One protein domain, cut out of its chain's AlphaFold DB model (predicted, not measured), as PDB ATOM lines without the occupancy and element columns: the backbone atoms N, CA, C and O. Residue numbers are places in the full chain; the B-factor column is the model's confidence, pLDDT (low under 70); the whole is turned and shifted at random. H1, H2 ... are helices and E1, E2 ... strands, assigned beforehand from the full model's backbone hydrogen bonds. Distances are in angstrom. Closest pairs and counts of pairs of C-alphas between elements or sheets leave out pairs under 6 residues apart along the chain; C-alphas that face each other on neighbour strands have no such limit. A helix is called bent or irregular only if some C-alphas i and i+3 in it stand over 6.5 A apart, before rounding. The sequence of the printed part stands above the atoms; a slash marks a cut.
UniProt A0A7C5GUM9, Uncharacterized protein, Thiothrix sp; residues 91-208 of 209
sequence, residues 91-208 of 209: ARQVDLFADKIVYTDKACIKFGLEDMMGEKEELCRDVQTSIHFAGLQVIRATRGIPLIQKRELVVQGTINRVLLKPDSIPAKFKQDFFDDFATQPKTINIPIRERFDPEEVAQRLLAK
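AT A GLANCE: This is residues 91 to 208 of the 209 residues of an uncharacterized protein of Thiothrix sp (UniProt A0A7C5GUM9). A long, bent and twisted hairpin of E2 and E3 makes the longest axis, widened near one end by E1 and E6; at that end a small second sheet, E4, E5 and E7, turns off at an angle through the links E3 to E4 and E5 to E6. H2 packs on one face of the small sheet, and H1 sits beside the far part of the long hairpin. The 118 printed residues hold two named helices and seven named strands, in the order E1 E2 E3 E4 E5 E6 H1 E7 H2, class mixed, helices and strands. The sheets, E1 - E2 - E3 - E6 and E4 - E5 - E7, are both antiparallel throughout. The whole is only just compact, close to loose, with a radius of gyration of the C-alphas of 15.9 A and spans of 46 by 34 by 22 A.

IN THESE COORDINATES: Find C-alpha 93 at (46.682, -19.086, -27.175), where E1, residues 93 to 96, begins. E2, residues 100 to 111, runs 32.4 A from C-alpha 100 at (56.079, -28.266, -32.326), and E3, residues 121 to 132, runs back over 33.1 A. Next come E4, residues 137 to 142, 14.5 A; E5, residues 152 to 156, 13.1 A; and E6, residues 159 to 163, 13.6 A. H1, residues 171 to 180, spans 15.4 A and is irregular, with C-alphas 172 and 175 7.5 A apart. After E7, residues 187 to 189, look for H2, residues 198 to 206, ending at C-alpha 206, (65.007, -22.521, -36.042).

HOW THE PARTS SIT: Start with the meander E1 E2 E3, each strand the antiparallel neighbour of the one before. In the hairpin E1 and E2, N 95 and O 102 are 2.8 A apart; in the hairpin E2 and E3, N 103 and O 129 are 2.9 A apart. E2 bends by 56 degrees at residue 104 and E3 by 55 degrees at residue 126. Edge strand E6 is the antiparallel neighbour of E3, with N 128 of E3 and O 162 of E6 within hydrogen-bond range at 2.8 A. H1 stands at this sheet's level, 2.2 A in height; its closest C-alphas to E2 are Phe 177 and Ile 109, 6.6 A. In the other sheet, look at N 154 and O 140 of the hairpin E4 and E5, 2.8 A, and N 155 and O 188 of E5 and E7, 2.9 A. H2 is on this sheet at a height of 8.7 A and runs along E4, at 2 degrees on the local plane. It lies over E4, and only just not over E5, on which 2 of its C-alphas fall; C-alphas Pro 198 and Ala 141 are closest to each other, 5.2 A. Every O i to N i+4 pair is within hydrogen-bond range in H2, and 4 of 6 in H1.

THE WHOLE: The C-alphas farthest apart, Ala 98 and Met 116, are 50.0 A from each other. The printed part has no cut, and no link is long. The mean pLDDT of the printed part is 92.6, and no printed residue is under 70.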
ATOM      1  N   ALA A  91      48.595 -14.274 -31.183       96.81
ATOM      2  CA  ALA A  91      47.545 -15.283 -31.149       96.81
ATOM      3  C   ALA A  91      46.876 -15.301 -29.766       96.81
ATOM      4  O   ALA A  91      47.429 -14.795 -28.785       96.81
ATOM      5  N   ARG A  92      45.668 -15.873 -29.678       95.44
ATOM      6  CA  ARG A  92      44.904 -15.942 -28.420       95.44
ATOM      7  C   ARG A  92      45.540 -16.911 -27.427       95.44
ATOM      8  O   ARG A  92      45.593 -16.627 -26.236       95.44
ATOM      9  N   GLN A  93      46.005 -18.044 -27.934       96.44
ATOM     10  CA  GLN A  93      46.682 -19.086 -27.175       96.44
ATOM     11  C   GLN A  93      47.913 -19.524 -27.958       96.44
ATOM     12  O   GLN A  93      47.844 -19.623 -29.182       96.44
ATOM     13  N   VAL A  94      49.017 -19.754 -27.251       98.06
ATOM     14  CA  VAL A  94      50.290 -20.215 -27.809       98.06
ATOM     15  C   VAL A  94      50.877 -21.223 -26.835       98.06
ATOM     16  O   VAL A  94      51.153 -20.881 -25.686       98.06
ATOM     17  N   ASP A  95      51.088 -22.443 -27.301       97.12
ATOM     18  CA  ASP A  95      51.665 -23.539 -26.541       97.12
ATOM     19  C   ASP A  95      52.906 -24.055 -27.265       97.12
ATOM     20  O   ASP A  95      52.883 -24.373 -28.457       97.12
ATOM     21  N   LEU A  96      54.011 -24.102 -26.526       96.81
ATOM     22  CA  LEU A  96      55.286 -24.615 -26.999       96.81
ATOM     23  C   LEU A  96      55.463 -26.041 -26.478       96.81
ATOM     24  O   LEU A  96      55.494 -26.253 -25.266       96.81
ATOM     25  N   PHE A  97      55.609 -26.991 -27.395       95.69
ATOM     26  CA  PHE A  97      55.952 -28.380 -27.104       95.69
ATOM     27  C   PHE A  97      57.400 -28.653 -27.523       95.69
ATOM     28  O   PHE A  97      58.069 -27.789 -28.088       95.69
ATOM     29  N   ALA A  98      57.893 -29.859 -27.236       94.25
ATOM     30  CA  ALA A  98      59.256 -30.249 -27.588       94.25
ATOM     31  C   ALA A  98      59.492 -30.287 -29.109       94.25
ATOM     32  O   ALA A  98      60.564 -29.915 -29.567       94.25
ATOM     33  N   ASP A  99      58.493 -30.712 -29.886       96.62
ATOM     34  CA  ASP A  99      58.608 -30.985 -31.323       96.62
ATOM     35  C   ASP A  99      57.820 -30.010 -32.212       96.62
ATOM     36  O   ASP A  99      57.926 -30.056 -33.442       96.62
ATOM     37  N   LYS A 100      56.992 -29.154 -31.607       97.75
ATOM     38  CA  LYS A 100      56.079 -28.266 -32.326       97.75
ATOM     39  C   LYS A 100      55.662 -27.051 -31.513       97.75
ATOM     40  O   LYS A 100      55.685 -27.048 -30.283       97.75
ATOM     41  N   ILE A 101      55.169 -26.046 -32.223       97.81
ATOM     42  CA  ILE A 101      54.420 -24.931 -31.653       97.81
ATOM     43  C   ILE A 101      52.960 -25.022 -32.091       97.81
ATOM     44  O   ILE A 101      52.662 -25.379 -33.232       97.81
ATOM     45  N   VAL A 102      52.042 -24.733 -31.173       98.38
ATOM     46  CA  VAL A 102      50.603 -24.694 -31.437       98.38
ATOM     47  C   VAL A 102      50.076 -23.329 -31.041       98.38
ATOM     48  O   VAL A 102      50.364 -22.848 -29.950       98.38
ATOM     49  N   TYR A 103      49.295 -22.692 -31.903       98.25
ATOM     50  CA  TYR A 103      48.647 -21.431 -31.570       98.25
ATOM     51  C   TYR A 103      47.239 -21.342 -32.146       98.25
ATOM     52  O   TYR A 103      46.910 -22.024 -33.111       98.25
ATOM     53  N   THR A 104      46.397 -20.514 -31.530       98.19
ATOM     54  CA  THR A 104      45.028 -20.258 -31.998       98.19
ATOM     55  C   THR A 104      44.870 -18.809 -32.431       98.19
ATOM     56  O   THR A 104      44.991 -17.897 -31.607       98.19
ATOM     57  N   ASP A 105      44.568 -18.602 -33.706       96.00
ATOM     58  CA  ASP A 105      44.316 -17.299 -34.317       96.00
ATOM     59  C   ASP A 105      42.967 -17.271 -35.050       96.00
ATOM     60  O   ASP A 105      42.188 -18.227 -35.005       96.00
ATOM     61  N   LYS A 106      42.643 -16.124 -35.655       93.25
ATOM     62  CA  LYS A 106      41.457 -15.974 -36.496       93.25
ATOM     63  C   LYS A 106      41.863 -16.130 -37.956       93.25
ATOM     64  O   LYS A 106      42.659 -15.339 -38.449       93.25
ATOM     65  N   ALA A 107      41.261 -17.086 -38.653       89.38
ATOM     66  CA  ALA A 107      41.262 -17.112 -40.108       89.38
ATOM     67  C   ALA A 107      39.996 -16.421 -40.610       89.38
ATOM     68  O   ALA A 107      38.895 -16.812 -40.216       89.38
ATOM     69  N   CYS A 108      40.159 -15.397 -41.442       88.69
ATOM     70  CA  CYS A 108      39.062 -14.636 -42.021       88.69
ATOM     71  C   CYS A 108      39.029 -14.867 -43.529       88.69
ATOM     72  O   CYS A 108      40.061 -14.767 -44.193       88.69
ATOM     73  N   ILE A 109      37.849 -15.186 -44.045       85.00
ATOM     74  CA  ILE A 109      37.581 -15.288 -45.480       85.00
ATOM     75  C   ILE A 109      36.667 -14.139 -45.897       85.00
ATOM     76  O   ILE A 109      35.840 -13.695 -45.098       85.00
ATOM     77  N   LYS A 110      36.805 -13.684 -47.143       86.75
ATOM     78  CA  LYS A 110      35.917 -12.692 -47.754       86.75
ATOM     79  C   LYS A 110      35.069 -13.369 -48.825       86.75
ATOM     80  O   LYS A 110      35.629 -14.044 -49.680       86.75
ATOM     81  N   PHE A 111      33.757 -13.181 -48.806       79.81
ATOM     82  CA  PHE A 111      32.813 -13.865 -49.700       79.81
ATOM     83  C   PHE A 111      31.635 -12.960 -50.071       79.81
ATOM     84  O   PHE A 111      31.476 -11.856 -49.554       79.81
ATOM     85  N   GLY A 112      30.802 -13.453 -50.988       76.69
ATOM     86  CA  GLY A 112      29.683 -12.699 -51.540       76.69
ATOM     87  C   GLY A 112      30.099 -11.701 -52.622       76.69
ATOM     88  O   GLY A 112      31.252 -11.657 -53.067       76.69
ATOM     89  N   LEU A 113      29.109 -10.933 -53.076       82.19
ATOM     90  CA  LEU A 113      29.320  -9.818 -53.993       82.19
ATOM     91  C   LEU A 113      29.907  -8.633 -53.229       82.19
ATOM     92  O   LEU A 113      29.644  -8.460 -52.041       82.19
ATOM     93  N   GLU A 114      30.696  -7.834 -53.935       89.12
ATOM     94  CA  GLU A 114      31.127  -6.539 -53.427       89.12
ATOM     95  C   GLU A 114      29.909  -5.626 -53.270       89.12
ATOM     96  O   GLU A 114      29.034  -5.582 -54.140       89.12
ATOM     97  N   ASP A 115      29.833  -4.931 -52.141       88.69
ATOM     98  CA  ASP A 115      28.833  -3.898 -51.919       88.69
ATOM     99  C   ASP A 115      29.135  -2.632 -52.749       88.69
ATOM    100  O   ASP A 115      30.084  -2.571 -53.535       88.69
ATOM    101  N   MET A 116      28.326  -1.583 -52.579       89.75
ATOM    102  CA  MET A 116      28.509  -0.309 -53.296       89.75
ATOM    103  C   MET A 116      29.854   0.381 -52.986       89.75
ATOM    104  O   MET A 116      30.227   1.313 -53.696       89.75
ATOM    105  N   MET A 117      30.565  -0.056 -51.940       91.75
ATOM    106  CA  MET A 117      31.877   0.440 -51.520       91.75
ATOM    107  C   MET A 117      33.023  -0.486 -51.960       91.75
ATOM    108  O   MET A 117      34.185  -0.183 -51.687       91.75
ATOM    109  N   GLY A 118      32.727  -1.585 -52.663       87.56
ATOM    110  CA  GLY A 118      33.728  -2.561 -53.089       87.56
ATOM    111  C   GLY A 118      34.114  -3.564 -51.997       87.56
ATOM    112  O   GLY A 118      35.133  -4.245 -52.128       87.56
ATOM    113  N   GLU A 119      33.360  -3.653 -50.897       88.69
ATOM    114  CA  GLU A 119      33.671  -4.543 -49.781       88.69
ATOM    115  C   GLU A 119      32.863  -5.841 -49.852       88.69
ATOM    116  O   GLU A 119      31.674  -5.857 -50.157       88.69
ATOM    117  N   LYS A 120      33.529  -6.960 -49.560       86.56
ATOM    118  CA  LYS A 120      32.903  -8.282 -49.430       86.56
ATOM    119  C   LYS A 120      32.593  -8.575 -47.967       86.56
ATOM    120  O   LYS A 120      33.328  -8.131 -47.083       86.56
ATOM    121  N   GLU A 121      31.569  -9.387 -47.720       85.56
ATOM    122  CA  GLU A 121      31.288  -9.896 -46.376       85.56
ATOM    123  C   GLU A 121      32.492 -10.701 -45.854       85.56
ATOM    124  O   GLU A 121      33.109 -11.467 -46.596       85.56
ATOM    125  N   GLU A 122      32.837 -10.534 -44.572       88.75
ATOM    126  CA  GLU A 122      33.976 -11.209 -43.938       88.75
ATOM    127  C   GLU A 122      33.524 -12.128 -42.794       88.75
ATOM    128  O   GLU A 122      32.730 -11.752 -41.929       88.75
ATOM    129  N   LEU A 123      34.065 -13.349 -42.754       88.81
ATOM    130  CA  LEU A 123      33.759 -14.356 -41.740       88.81
ATOM    131  C   LEU A 123      35.050 -14.864 -41.122       88.81
ATOM    132  O   LEU A 123      35.790 -15.635 -41.728       88.81
ATOM    133  N   CYS A 124      35.279 -14.475 -39.873       90.56
ATOM    134  CA  CYS A 124      36.419 -14.941 -39.098       90.56
ATOM    135  C   CYS A 124      36.056 -16.145 -38.226       90.56
ATOM    136  O   CYS A 124      35.031 -16.142 -37.533       90.56
ATOM    137  N   ARG A 125      36.920 -17.158 -38.194       93.19
ATOM    138  CA  ARG A 125      36.788 -18.319 -37.309       93.19
ATOM    139  C   ARG A 125      38.092 -18.634 -36.599       93.19
ATOM    140  O   ARG A 125      39.171 -18.378 -37.122       93.19
ATOM    141  N   ASP A 126      37.960 -19.189 -35.398       95.31
ATOM    142  CA  ASP A 126      39.106 -19.605 -34.598       95.31
ATOM    143  C   ASP A 126      39.716 -20.879 -35.189       95.31
ATOM    144  O   ASP A 126      39.046 -21.912 -35.311       95.31
ATOM    145  N   VAL A 127      40.996 -20.793 -35.533       96.44
ATOM    146  CA  VAL A 127      41.775 -21.876 -36.122       96.44
ATOM    147  C   VAL A 127      42.944 -22.175 -35.210       96.44
ATOM    148  O   VAL A 127      43.708 -21.287 -34.840       96.44
ATOM    149  N   GLN A 128      43.092 -23.443 -34.853       98.25
ATOM    150  CA  GLN A 128      44.289 -23.934 -34.199       98.25
ATOM    151  C   GLN A 128      45.287 -24.366 -35.268       98.25
ATOM    152  O   GLN A 128      45.009 -25.257 -36.066       98.25
ATOM    153  N   THR A 129      46.454 -23.737 -35.267       98.44
ATOM    154  CA  THR A 129      47.569 -24.053 -36.150       98.44
ATOM    155  C   THR A 129      48.654 -24.758 -35.347       98.44
ATOM    156  O   THR A 129      49.056 -24.280 -34.290       98.44
ATOM    157  N   SER A 130      49.150 -25.881 -35.856       98.38
ATOM    158  CA  SER A 130      50.288 -26.619 -35.321       98.38
ATOM    159  C   SER A 130      51.402 -26.665 -36.357       98.38
ATOM    160  O   SER A 130      51.162 -27.033 -37.504       98.38
ATOM    161  N   ILE A 131      52.615 -26.299 -35.949       98.19
ATOM    162  CA  ILE A 131      53.803 -26.263 -36.803       98.19
ATOM    163  C   ILE A 131      54.880 -27.118 -36.146       98.19
ATOM    164  O   ILE A 131      55.337 -26.786 -35.051       98.19
ATOM    165  N   HIS A 132      55.284 -28.208 -36.798       97.94
ATOM    166  CA  HIS A 132      56.398 -29.026 -36.318       97.94
ATOM    167  C   HIS A 132      57.741 -28.374 -36.657       97.94
ATOM    168  O   HIS A 132      57.912 -27.806 -37.736       97.94
ATOM    169  N   PHE A 133      58.710 -28.491 -35.749       97.25
ATOM    170  CA  PHE A 133      60.064 -27.962 -35.952       97.25
ATOM    171  C   PHE A 133      60.885 -28.822 -36.917       97.25
ATOM    172  O   PHE A 133      61.744 -28.316 -37.643       97.25
ATOM    173  N   ALA A 134      60.578 -30.120 -36.986       96.06
ATOM    174  CA  ALA A 134      61.190 -31.034 -37.937       96.06
ATOM    175  C   ALA A 134      60.913 -30.579 -39.380       96.06
ATOM    176  O   ALA A 134      59.768 -30.519 -39.828       96.06
ATOM    177  N   GLY A 135      61.982 -30.256 -40.111       94.12
ATOM    178  CA  GLY A 135      61.888 -29.775 -41.491       94.12
ATOM    179  C   GLY A 135      61.383 -28.335 -41.640       94.12
ATOM    180  O   GLY A 135      61.158 -27.910 -42.772       94.12
ATOM    181  N   LEU A 136      61.239 -27.582 -40.542       97.38
ATOM    182  CA  LEU A 136      60.853 -26.173 -40.577       97.38
ATOM    183  C   LEU A 136      61.916 -25.332 -41.298       97.38
ATOM    184  O   LEU A 136      63.116 -25.463 -41.044       97.38
ATOM    185  N   GLN A 137      61.460 -24.442 -42.172       97.69
ATOM    186  CA  GLN A 137      62.274 -23.452 -42.868       97.69
ATOM    187  C   GLN A 137      61.626 -22.078 -42.735       97.69
ATOM    188  O   GLN A 137      60.404 -21.948 -42.799       97.69
ATOM    189  N   VAL A 138      62.445 -21.042 -42.577       97.56
ATOM    190  CA  VAL A 138      61.983 -19.651 -42.620       97.56
ATOM    191  C   VAL A 138      62.177 -19.154 -44.046       97.56
ATOM    192  O   VAL A 138      63.302 -19.049 -44.522       97.56
ATOM    193  N   ILE A 139      61.070 -18.870 -44.728       97.69
ATOM    194  CA  ILE A 139      61.063 -18.367 -46.107       97.69
ATOM    195  C   ILE A 139      61.246 -16.855 -46.121       97.69
ATOM    196  O   ILE A 139      61.876 -16.300 -47.018       97.69
ATOM    197  N   ARG A 140      60.671 -16.175 -45.127       96.06
ATOM    198  CA  ARG A 140      60.731 -14.724 -45.009       96.06
ATOM    199  C   ARG A 140      60.574 -14.316 -43.557       96.06
ATOM    200  O   ARG A 140      59.635 -14.752 -42.904       96.06
ATOM    201  N   ALA A 141      61.450 -13.451 -43.080       96.56
ATOM    202  CA  ALA A 141      61.280 -12.735 -41.828       96.56
ATOM    203  C   ALA A 141      61.580 -11.274 -42.136       96.56
ATOM    204  O   ALA A 141      62.676 -10.954 -42.585       96.56
ATOM    205  N   THR A 142      60.588 -10.401 -42.014       94.12
ATOM    206  CA  THR A 142      60.755  -9.002 -42.405       94.12
ATOM    207  C   THR A 142      60.092  -8.091 -41.402       94.12
ATOM    208  O   THR A 142      58.891  -8.195 -41.128       94.12
ATOM    209  N   ARG A 143      60.887  -7.172 -40.854       91.25
ATOM    210  CA  ARG A 143      60.390  -6.098 -40.000       91.25
ATOM    211  C   ARG A 143      59.438  -5.218 -40.803       91.25
ATOM    212  O   ARG A 143      59.727  -4.825 -41.927       91.25
ATOM    213  N   GLY A 144      58.293  -4.911 -40.206       84.81
ATOM    214  CA  GLY A 144      57.353  -3.968 -40.803       84.81
ATOM    215  C   GLY A 144      57.887  -2.541 -40.703       84.81
ATOM    216  O   GLY A 144      58.388  -2.152 -39.647       84.81
ATOM    217  N   ILE A 145      57.736  -1.773 -41.777       84.19
ATOM    218  CA  ILE A 145      57.967  -0.328 -41.802       84.19
ATOM    219  C   ILE A 145      56.588   0.338 -41.798       84.19
ATOM    220  O   ILE A 145      55.780   0.011 -42.677       84.19
ATOM    221  N   PRO A 146      56.287   1.252 -40.855       80.06
ATOM    222  CA  PRO A 146      55.002   1.942 -40.819       80.06
ATOM    223  C   PRO A 146      54.636   2.509 -42.196       80.06
ATOM    224  O   PRO A 146      55.459   3.159 -42.832       80.06
ATOM    225  N   LEU A 147      53.409   2.237 -42.653       83.50
ATOM    226  CA  LEU A 147      52.832   2.699 -43.929       83.50
ATOM    227  C   LEU A 147      53.452   2.142 -45.227       83.50
ATOM    228  O   LEU A 147      52.846   2.315 -46.279       83.50
ATOM    229  N   ILE A 148      54.604   1.461 -45.184       83.56
ATOM    230  CA  ILE A 148      55.321   1.012 -46.397       83.56
ATOM    231  C   ILE A 148      55.314  -0.509 -46.521       83.56
ATOM    232  O   ILE A 148      55.074  -1.049 -47.598       83.56
ATOM    233  N   GLN A 149      55.578  -1.215 -45.422       83.38
ATOM    234  CA  GLN A 149      55.783  -2.655 -45.463       83.38
ATOM    235  C   GLN A 149      55.162  -3.329 -44.251       83.38
ATOM    236  O   GLN A 149      55.437  -2.978 -43.102       83.38
ATOM    237  N   LYS A 150      54.337  -4.342 -44.511       86.06
ATOM    238  CA  LYS A 150      53.782  -5.175 -43.450       86.06
ATOM    239  C   LYS A 150      54.866  -6.074 -42.869       86.06
ATOM    240  O   LYS A 150      55.784  -6.509 -43.557       86.06
ATOM    241  N   ARG A 151      54.738  -6.342 -41.575       90.19
ATOM    242  CA  ARG A 151      55.574  -7.302 -40.870       90.19
ATOM    243  C   ARG A 151      55.181  -8.721 -41.250       90.19
ATOM    244  O   ARG A 151      53.995  -9.042 -41.209       90.19
ATOM    245  N   GLU A 152      56.163  -9.565 -41.537       94.88
ATOM    246  CA  GLU A 152      55.910 -10.942 -41.962       94.88
ATOM    247  C   GLU A 152      56.911 -11.918 -41.344       94.88
ATOM    248  O   GLU A 152      58.104 -11.624 -41.249       94.88
ATOM    249  N   LEU A 153      56.415 -13.093 -40.954       97.56
ATOM    250  CA  LEU A 153      57.212 -14.273 -40.640       97.56
ATOM    251  C   LEU A 153      56.607 -15.470 -41.374       97.56
ATOM    252  O   LEU A 153      55.732 -16.161 -40.856       97.56
ATOM    253  N   VAL A 154      57.066 -15.707 -42.595       97.94
ATOM    254  CA  VAL A 154      56.605 -16.811 -43.432       97.94
ATOM    255  C   VAL A 154      57.503 -18.017 -43.221       97.94
ATOM    256  O   VAL A 154      58.708 -17.961 -43.478       97.94
ATOM    257  N   VAL A 155      56.903 -19.122 -42.793       98.19
ATOM    258  CA  VAL A 155      57.583 -20.405 -42.598       98.19
ATOM    259  C   VAL A 155      57.030 -21.469 -43.536       98.19
ATOM    260  O   VAL A 155      55.882 -21.386 -43.973       98.19
ATOM    261  N   GLN A 156      57.847 -22.475 -43.823       98.25
ATOM    262  CA  GLN A 156      57.503 -23.672 -44.583       98.25
ATOM    263  C   GLN A 156      57.817 -24.913 -43.751       98.25
ATOM    264  O   GLN A 156      58.855 -24.962 -43.094       98.25
ATOM    265  N   GLY A 157      56.956 -25.927 -43.792       96.69
ATOM    266  CA  GLY A 157      57.198 -27.181 -43.079       96.69
ATOM    267  C   GLY A 157      55.941 -28.026 -42.936       96.69
ATOM    268  O   GLY A 157      54.992 -27.888 -43.708       96.69
ATOM    269  N   THR A 158      55.929 -28.889 -41.922       97.62
ATOM    270  CA  THR A 158      54.750 -29.687 -41.569       97.62
ATOM    271  C   THR A 158      53.799 -28.843 -40.723       97.62
ATOM    272  O   THR A 158      54.004 -28.674 -39.517       97.62
ATOM    273  N   ILE A 159      52.769 -28.300 -41.373       98.06
ATOM    274  CA  ILE A 159      51.773 -27.409 -40.772       98.06
ATOM    275  C   ILE A 159      50.402 -28.082 -40.829       98.06
ATOM    276  O   ILE A 159      49.974 -28.538 -41.886       98.06
ATOM    277  N   ASN A 160      49.699 -28.111 -39.700       97.94
ATOM    278  CA  ASN A 160      48.329 -28.605 -39.593       97.94
ATOM    279  C   ASN A 160      47.426 -27.505 -39.043       97.94
ATOM    280  O   ASN A 160      47.796 -26.812 -38.096       97.94
ATOM    281  N   ARG A 161      46.229 -27.361 -39.606       97.12
ATOM    282  CA  ARG A 161      45.230 -26.374 -39.201       97.12
ATOM    283  C   ARG A 161      43.903 -27.065 -38.941       97.12
ATOM    284  O   ARG A 161      43.412 -27.819 -39.779       97.12
ATOM    285  N   VAL A 162      43.319 -26.778 -37.785       95.94
ATOM    286  CA  VAL A 162      42.042 -27.336 -37.344       95.94
ATOM    287  C   VAL A 162      41.110 -26.200 -36.963       95.94
ATOM    288  O   VAL A 162      41.453 -25.328 -36.167       95.94
ATOM    289  N   LEU A 163      39.911 -26.216 -37.531       94.69
ATOM    290  CA  LEU A 163      38.861 -25.274 -37.182       94.69
ATOM    291  C   LEU A 163      38.223 -25.690 -35.852       94.69
ATOM    292  O   LEU A 163      37.741 -26.813 -35.728       94.69
ATOM    293  N   LEU A 164      38.191 -24.800 -34.858       92.94
ATOM    294  CA  LEU A 164      37.730 -25.176 -33.513       92.94
ATOM    295  C   LEU A 164      36.204 -25.311 -33.395       92.94
ATOM    296  O   LEU A 164      35.716 -26.046 -32.541       92.94
ATOM    297  N   LYS A 165      35.438 -24.584 -34.218       91.19
ATOM    298  CA  LYS A 165      33.961 -24.583 -34.199       91.19
ATOM    299  C   LYS A 165      33.382 -24.578 -35.622       91.19
ATOM    300  O   LYS A 165      32.777 -23.575 -36.016       91.19
ATOM    301  N   PRO A 166      33.561 -25.656 -36.404       87.00
ATOM    302  CA  PRO A 166      33.095 -25.728 -37.794       87.00
ATOM    303  C   PRO A 166      31.587 -25.517 -37.938       87.00
ATOM    304  O   PRO A 166      31.144 -24.829 -38.854       87.00
ATOM    305  N   ASP A 167      30.795 -26.008 -36.987       87.94
ATOM    306  CA  ASP A 167      29.330 -25.919 -37.051       87.94
ATOM    307  C   ASP A 167      28.790 -24.500 -36.875       87.94
ATOM    308  O   ASP A 167      27.657 -24.214 -37.253       87.94
ATOM    309  N   SER A 168      29.616 -23.587 -36.358       87.12
ATOM    310  CA  SER A 168      29.266 -22.169 -36.272       87.12
ATOM    311  C   SER A 168      29.306 -21.459 -37.627       87.12
ATOM    312  O   SER A 168      28.901 -20.300 -37.715       87.12
ATOM    313  N   ILE A 169      29.841 -22.088 -38.682       87.62
ATOM    314  CA  ILE A 169      29.817 -21.529 -40.037       87.62
ATOM    315  C   ILE A 169      28.399 -21.696 -40.606       87.62
ATOM    316  O   ILE A 169      27.919 -22.831 -40.704       87.62
ATOM    317  N   PRO A 170      27.718 -20.599 -40.998       86.75
ATOM    318  CA  PRO A 170      26.411 -20.679 -41.642       86.75
ATOM    319  C   PRO A 170      26.463 -21.578 -42.877       86.75
ATOM    320  O   PRO A 170      27.410 -21.494 -43.655       86.75
ATOM    321  N   ALA A 171      25.435 -22.404 -43.090       88.44
ATOM    322  CA  ALA A 171      25.405 -23.377 -44.187       88.44
ATOM    323  C   ALA A 171      25.711 -22.749 -45.558       88.44
ATOM    324  O   ALA A 171      26.476 -23.325 -46.327       88.44
ATOM    325  N   LYS A 172      25.203 -21.533 -45.806       84.50
ATOM    326  CA  LYS A 172      25.446 -20.762 -47.036       84.50
ATOM    327  C   LYS A 172      26.918 -20.422 -47.315       84.50
ATOM    328  O   LYS A 172      27.226 -20.079 -48.442       84.50
ATOM    329  N   PHE A 173      27.799 -20.509 -46.318       84.00
ATOM    330  CA  PHE A 173      29.217 -20.138 -46.424       84.00
ATOM    331  C   PHE A 173      30.171 -21.302 -46.163       84.00
ATOM    332  O   PHE A 173      31.384 -21.116 -46.176       84.00
ATOM    333  N   LYS A 174      29.650 -22.499 -45.860       85.31
ATOM    334  CA  LYS A 174      30.504 -23.648 -45.536       85.31
ATOM    335  C   LYS A 174      31.406 -24.004 -46.711       85.31
ATOM    336  O   LYS A 174      32.594 -24.195 -46.493       85.31
ATOM    337  N   GLN A 175      30.848 -24.067 -47.918       85.81
ATOM    338  CA  GLN A 175      31.605 -24.435 -49.108       85.81
ATOM    339  C   GLN A 175      32.741 -23.440 -49.376       85.81
ATOM    340  O   GLN A 175      33.894 -23.836 -49.270       85.81
ATOM    341  N   ASP A 176      32.426 -22.155 -49.554       83.19
ATOM    342  CA  ASP A 176      33.427 -21.102 -49.788       83.19
ATOM    343  C   ASP A 176      34.532 -21.095 -48.718       83.19
ATOM    344  O   ASP A 176      35.715 -20.964 -49.022       83.19
ATOM    345  N   PHE A 177      34.166 -21.301 -47.446       85.12
ATOM    346  CA  PHE A 177      35.151 -21.379 -46.369       85.12
ATOM    347  C   PHE A 177      36.082 -22.573 -46.500       85.12
ATOM    348  O   PHE A 177      37.286 -22.419 -46.314       85.12
ATOM    349  N   PHE A 178      35.547 -23.764 -46.759       86.81
ATOM    350  CA  PHE A 178      36.368 -24.967 -46.835       86.81
ATOM    351  C   PHE A 178      37.157 -25.073 -48.143       86.81
ATOM    352  O   PHE A 178      38.225 -25.681 -48.123       86.81
ATOM    353  N   ASP A 179      36.697 -24.430 -49.217       86.62
ATOM    354  CA  ASP A 179      37.428 -24.333 -50.482       86.62
ATOM    355  C   ASP A 179      38.699 -23.472 -50.321       86.62
ATOM    356  O   ASP A 179      39.775 -23.858 -50.783       86.62
ATOM    357  N   ASP A 180      38.619 -22.368 -49.569       84.38
ATOM    358  CA  ASP A 180      39.768 -21.494 -49.285       84.38
ATOM    359  C   ASP A 180      40.624 -21.971 -48.092       84.38
ATOM    360  O   ASP A 180      41.798 -21.602 -47.937       84.38
ATOM    361  N   PHE A 181      40.062 -22.793 -47.202       89.69
ATOM    362  CA  PHE A 181      40.738 -23.237 -45.987       89.69
ATOM    363  C   PHE A 181      41.620 -24.470 -46.220       89.69
ATOM    364  O   PHE A 181      41.218 -25.617 -46.033       89.69
ATOM    365  N   ALA A 182      42.899 -24.230 -46.501       91.38
ATOM    366  CA  ALA A 182      43.901 -25.292 -46.491       91.38
ATOM    367  C   ALA A 182      44.156 -25.811 -45.059       91.38
ATOM    368  O   ALA A 182      44.680 -25.079 -44.208       91.38
ATOM    369  N   THR A 183      43.841 -27.089 -44.813       93.38
ATOM    370  CA  THR A 183      44.107 -27.801 -43.545       93.38
ATOM    371  C   THR A 183      45.587 -28.136 -43.356       93.38
ATOM    372  O   THR A 183      46.068 -28.164 -42.227       93.38
ATOM    373  N   GLN A 184      46.323 -28.359 -44.446       95.62
ATOM    374  CA  GLN A 184      47.757 -28.673 -44.435       95.62
ATOM    375  C   GLN A 184      48.522 -27.790 -45.430       95.62
ATOM    376  O   GLN A 184      49.002 -28.267 -46.462       95.62
ATOM    377  N   PRO A 185      48.595 -26.470 -45.188       95.88
ATOM    378  CA  PRO A 185      49.318 -25.585 -46.087       95.88
ATOM    379  C   PRO A 185      50.821 -25.874 -46.016       95.88
ATOM    380  O   PRO A 185      51.364 -26.142 -44.949       95.88
ATOM    381  N   LYS A 186      51.526 -25.758 -47.145       95.38
ATOM    382  CA  LYS A 186      52.996 -25.894 -47.158       95.38
ATOM    383  C   LYS A 186      53.687 -24.723 -46.465       95.38
ATOM    384  O   LYS A 186      54.759 -24.899 -45.898       95.38
ATOM    385  N   THR A 187      53.085 -23.538 -46.536       97.25
ATOM    386  CA  THR A 187      53.626 -22.285 -46.007       97.25
ATOM    387  C   THR A 187      52.583 -21.547 -45.184       97.25
ATOM    388  O   THR A 187      51.412 -21.534 -45.559       97.25
ATOM    389  N   ILE A 188      53.000 -20.869 -44.116       96.88
ATOM    390  CA  ILE A 188      52.118 -20.013 -43.317       96.88
ATOM    391  C   ILE A 188      52.853 -18.776 -42.807       96.88
ATOM    392  O   ILE A 188      54.039 -18.841 -42.491       96.88
ATOM    393  N   ASN A 189      52.142 -17.651 -42.725       96.94
ATOM    394  CA  ASN A 189      52.621 -16.456 -42.041       96.94
ATOM    395  C   ASN A 189      52.247 -16.550 -40.555       96.94
ATOM    396  O   ASN A 189      51.065 -16.524 -40.216       96.94
ATOM    397  N   ILE A 190      53.239 -16.680 -39.678       97.25
ATOM    398  CA  ILE A 190      53.032 -16.669 -38.230       97.25
ATOM    399  C   ILE A 190      52.750 -15.220 -37.806       97.25
ATOM    400  O   ILE A 190      53.571 -14.338 -38.071       97.25
ATOM    401  N   PRO A 191      51.628 -14.936 -37.126       96.38
ATOM    402  CA  PRO A 191      51.299 -13.573 -36.732       96.38
ATOM    403  C   PRO A 191      52.234 -13.117 -35.604       96.38
ATOM    404  O   PRO A 191      52.192 -13.663 -34.505       96.38
ATOM    405  N   ILE A 192      53.079 -12.109 -35.845       96.62
ATOM    406  CA  ILE A 192      54.025 -11.564 -34.851       96.62
ATOM    407  C   ILE A 192      53.518 -10.231 -34.298       96.62
ATOM    408  O   ILE A 192      53.080  -9.362 -35.051       96.62
ATOM    409  N   ARG A 193      53.579 -10.048 -32.974       94.81
ATOM    410  CA  ARG A 193      53.181  -8.799 -32.307       94.81
ATOM    411  C   ARG A 193      54.128  -7.654 -32.652       94.81
ATOM    412  O   ARG A 193      55.336  -7.849 -32.727       94.81
ATOM    413  N   GLU A 194      53.587  -6.437 -32.718       91.69
ATOM    414  CA  GLU A 194      54.281  -5.215 -33.163       91.69
ATOM    415  C   GLU A 194      55.572  -4.861 -32.408       91.69
ATOM    416  O   GLU A 194      56.482  -4.263 -32.979       91.69
ATOM    417  N   ARG A 195      55.729  -5.287 -31.159       92.38
ATOM    418  CA  ARG A 195      56.955  -5.032 -30.387       92.38
ATOM    419  C   ARG A 195      58.090  -6.041 -30.620       92.38
ATOM    420  O   ARG A 195      59.163  -5.846 -30.070       92.38
ATOM    421  N   PHE A 196      57.857  -7.112 -31.384       95.25
ATOM    422  CA  PHE A 196      58.839  -8.181 -31.600       95.25
ATOM    423  C   PHE A 196      59.405  -8.188 -33.012       95.25
ATOM    424  O   PHE A 196      58.672  -8.041 -33.989       95.25
ATOM    425  N   ASP A 197      60.704  -8.425 -33.114       95.00
ATOM    426  CA  ASP A 197      61.390  -8.576 -34.386       95.00
ATOM    427  C   ASP A 197      61.141  -9.973 -34.994       95.00
ATOM    428  O   ASP A 197      61.500 -10.973 -34.366       95.00
ATOM    429  N   PRO A 198      60.553 -10.089 -36.203       96.94
ATOM    430  CA  PRO A 198      60.370 -11.378 -36.869       96.94
ATOM    431  C   PRO A 198      61.660 -12.169 -37.059       96.94
ATOM    432  O   PRO A 198      61.609 -13.393 -37.031       96.94
ATOM    433  N   GLU A 199      62.797 -11.496 -37.251       96.56
ATOM    434  CA  GLU A 199      64.089 -12.165 -37.430       96.56
ATOM    435  C   GLU A 199      64.552 -12.839 -36.132       96.56
ATOM    436  O   GLU A 199      64.994 -13.987 -36.160       96.56
ATOM    437  N   GLU A 200      64.373 -12.186 -34.981       96.31
ATOM    438  CA  GLU A 200      64.653 -12.791 -33.673       96.31
ATOM    439  C   GLU A 200      63.746 -14.005 -33.425       96.31
ATOM    440  O   GLU A 200      64.209 -15.072 -33.010       96.31
ATOM    441  N   VAL A 201      62.447 -13.869 -33.716       97.44
ATOM    442  CA  VAL A 201      61.492 -14.977 -33.564       97.44
ATOM    443  C   VAL A 201      61.861 -16.139 -34.492       97.44
ATOM    444  O   VAL A 201      61.831 -17.292 -34.064       97.44
ATOM    445  N   ALA A 202      62.256 -15.847 -35.732       97.38
ATOM    446  CA  ALA A 202      62.718 -16.832 -36.704       97.38
ATOM    447  C   ALA A 202      63.949 -17.603 -36.210       97.38
ATOM    448  O   ALA A 202      63.960 -18.831 -36.262       97.38
ATOM    449  N   GLN A 203      64.965 -16.906 -35.694       96.56
ATOM    450  CA  GLN A 203      66.181 -17.533 -35.167       96.56
ATOM    451  C   GLN A 203      65.867 -18.484 -34.009       96.56
ATOM    452  O   GLN A 203      66.347 -19.618 -33.992       96.56
ATOM    453  N   ARG A 204      65.010 -18.060 -33.074       96.44
ATOM    454  CA  ARG A 204      64.601 -18.908 -31.947       96.44
ATOM    455  C   ARG A 204      63.751 -20.097 -32.381       96.44
ATOM    456  O   ARG A 204      63.914 -21.174 -31.820       96.44
ATOM    457  N   LEU A 205      62.879 -19.933 -33.380       95.44
ATOM    458  CA  LEU A 205      62.125 -21.049 -33.967       95.44
ATOM    459  C   LEU A 205      63.059 -22.080 -34.606       95.44
ATOM    460  O   LEU A 205      62.901 -23.274 -34.372       95.44
ATOM    461  N   LEU A 206      64.045 -21.630 -35.386       94.94
ATOM    462  CA  LEU A 206      65.007 -22.521 -36.042       94.94
ATOM    463  C   LEU A 206      65.911 -23.246 -35.039       94.94
ATOM    464  O   LEU A 206      66.286 -24.387 -35.286       94.94
ATOM    465  N   ALA A 207      66.201 -22.635 -33.888       94.56
ATOM    466  CA  ALA A 207      66.935 -23.274 -32.797       94.56
ATOM    467  C   ALA A 207      66.155 -24.411 -32.095       94.56
ATOM    468  O   ALA A 207      66.717 -25.076 -31.227       94.56
ATOM    469  N   LYS A 208      64.872 -24.632 -32.432       93.12
ATOM    470  CA  LYS A 208      64.062 -25.762 -31.933       93.12
ATOM    471  C   LYS A 208      64.090 -27.005 -32.820       93.12
ATOM    472  O   LYS A 208      63.494 -28.010 -32.440       93.12
TER     473      LYS A 208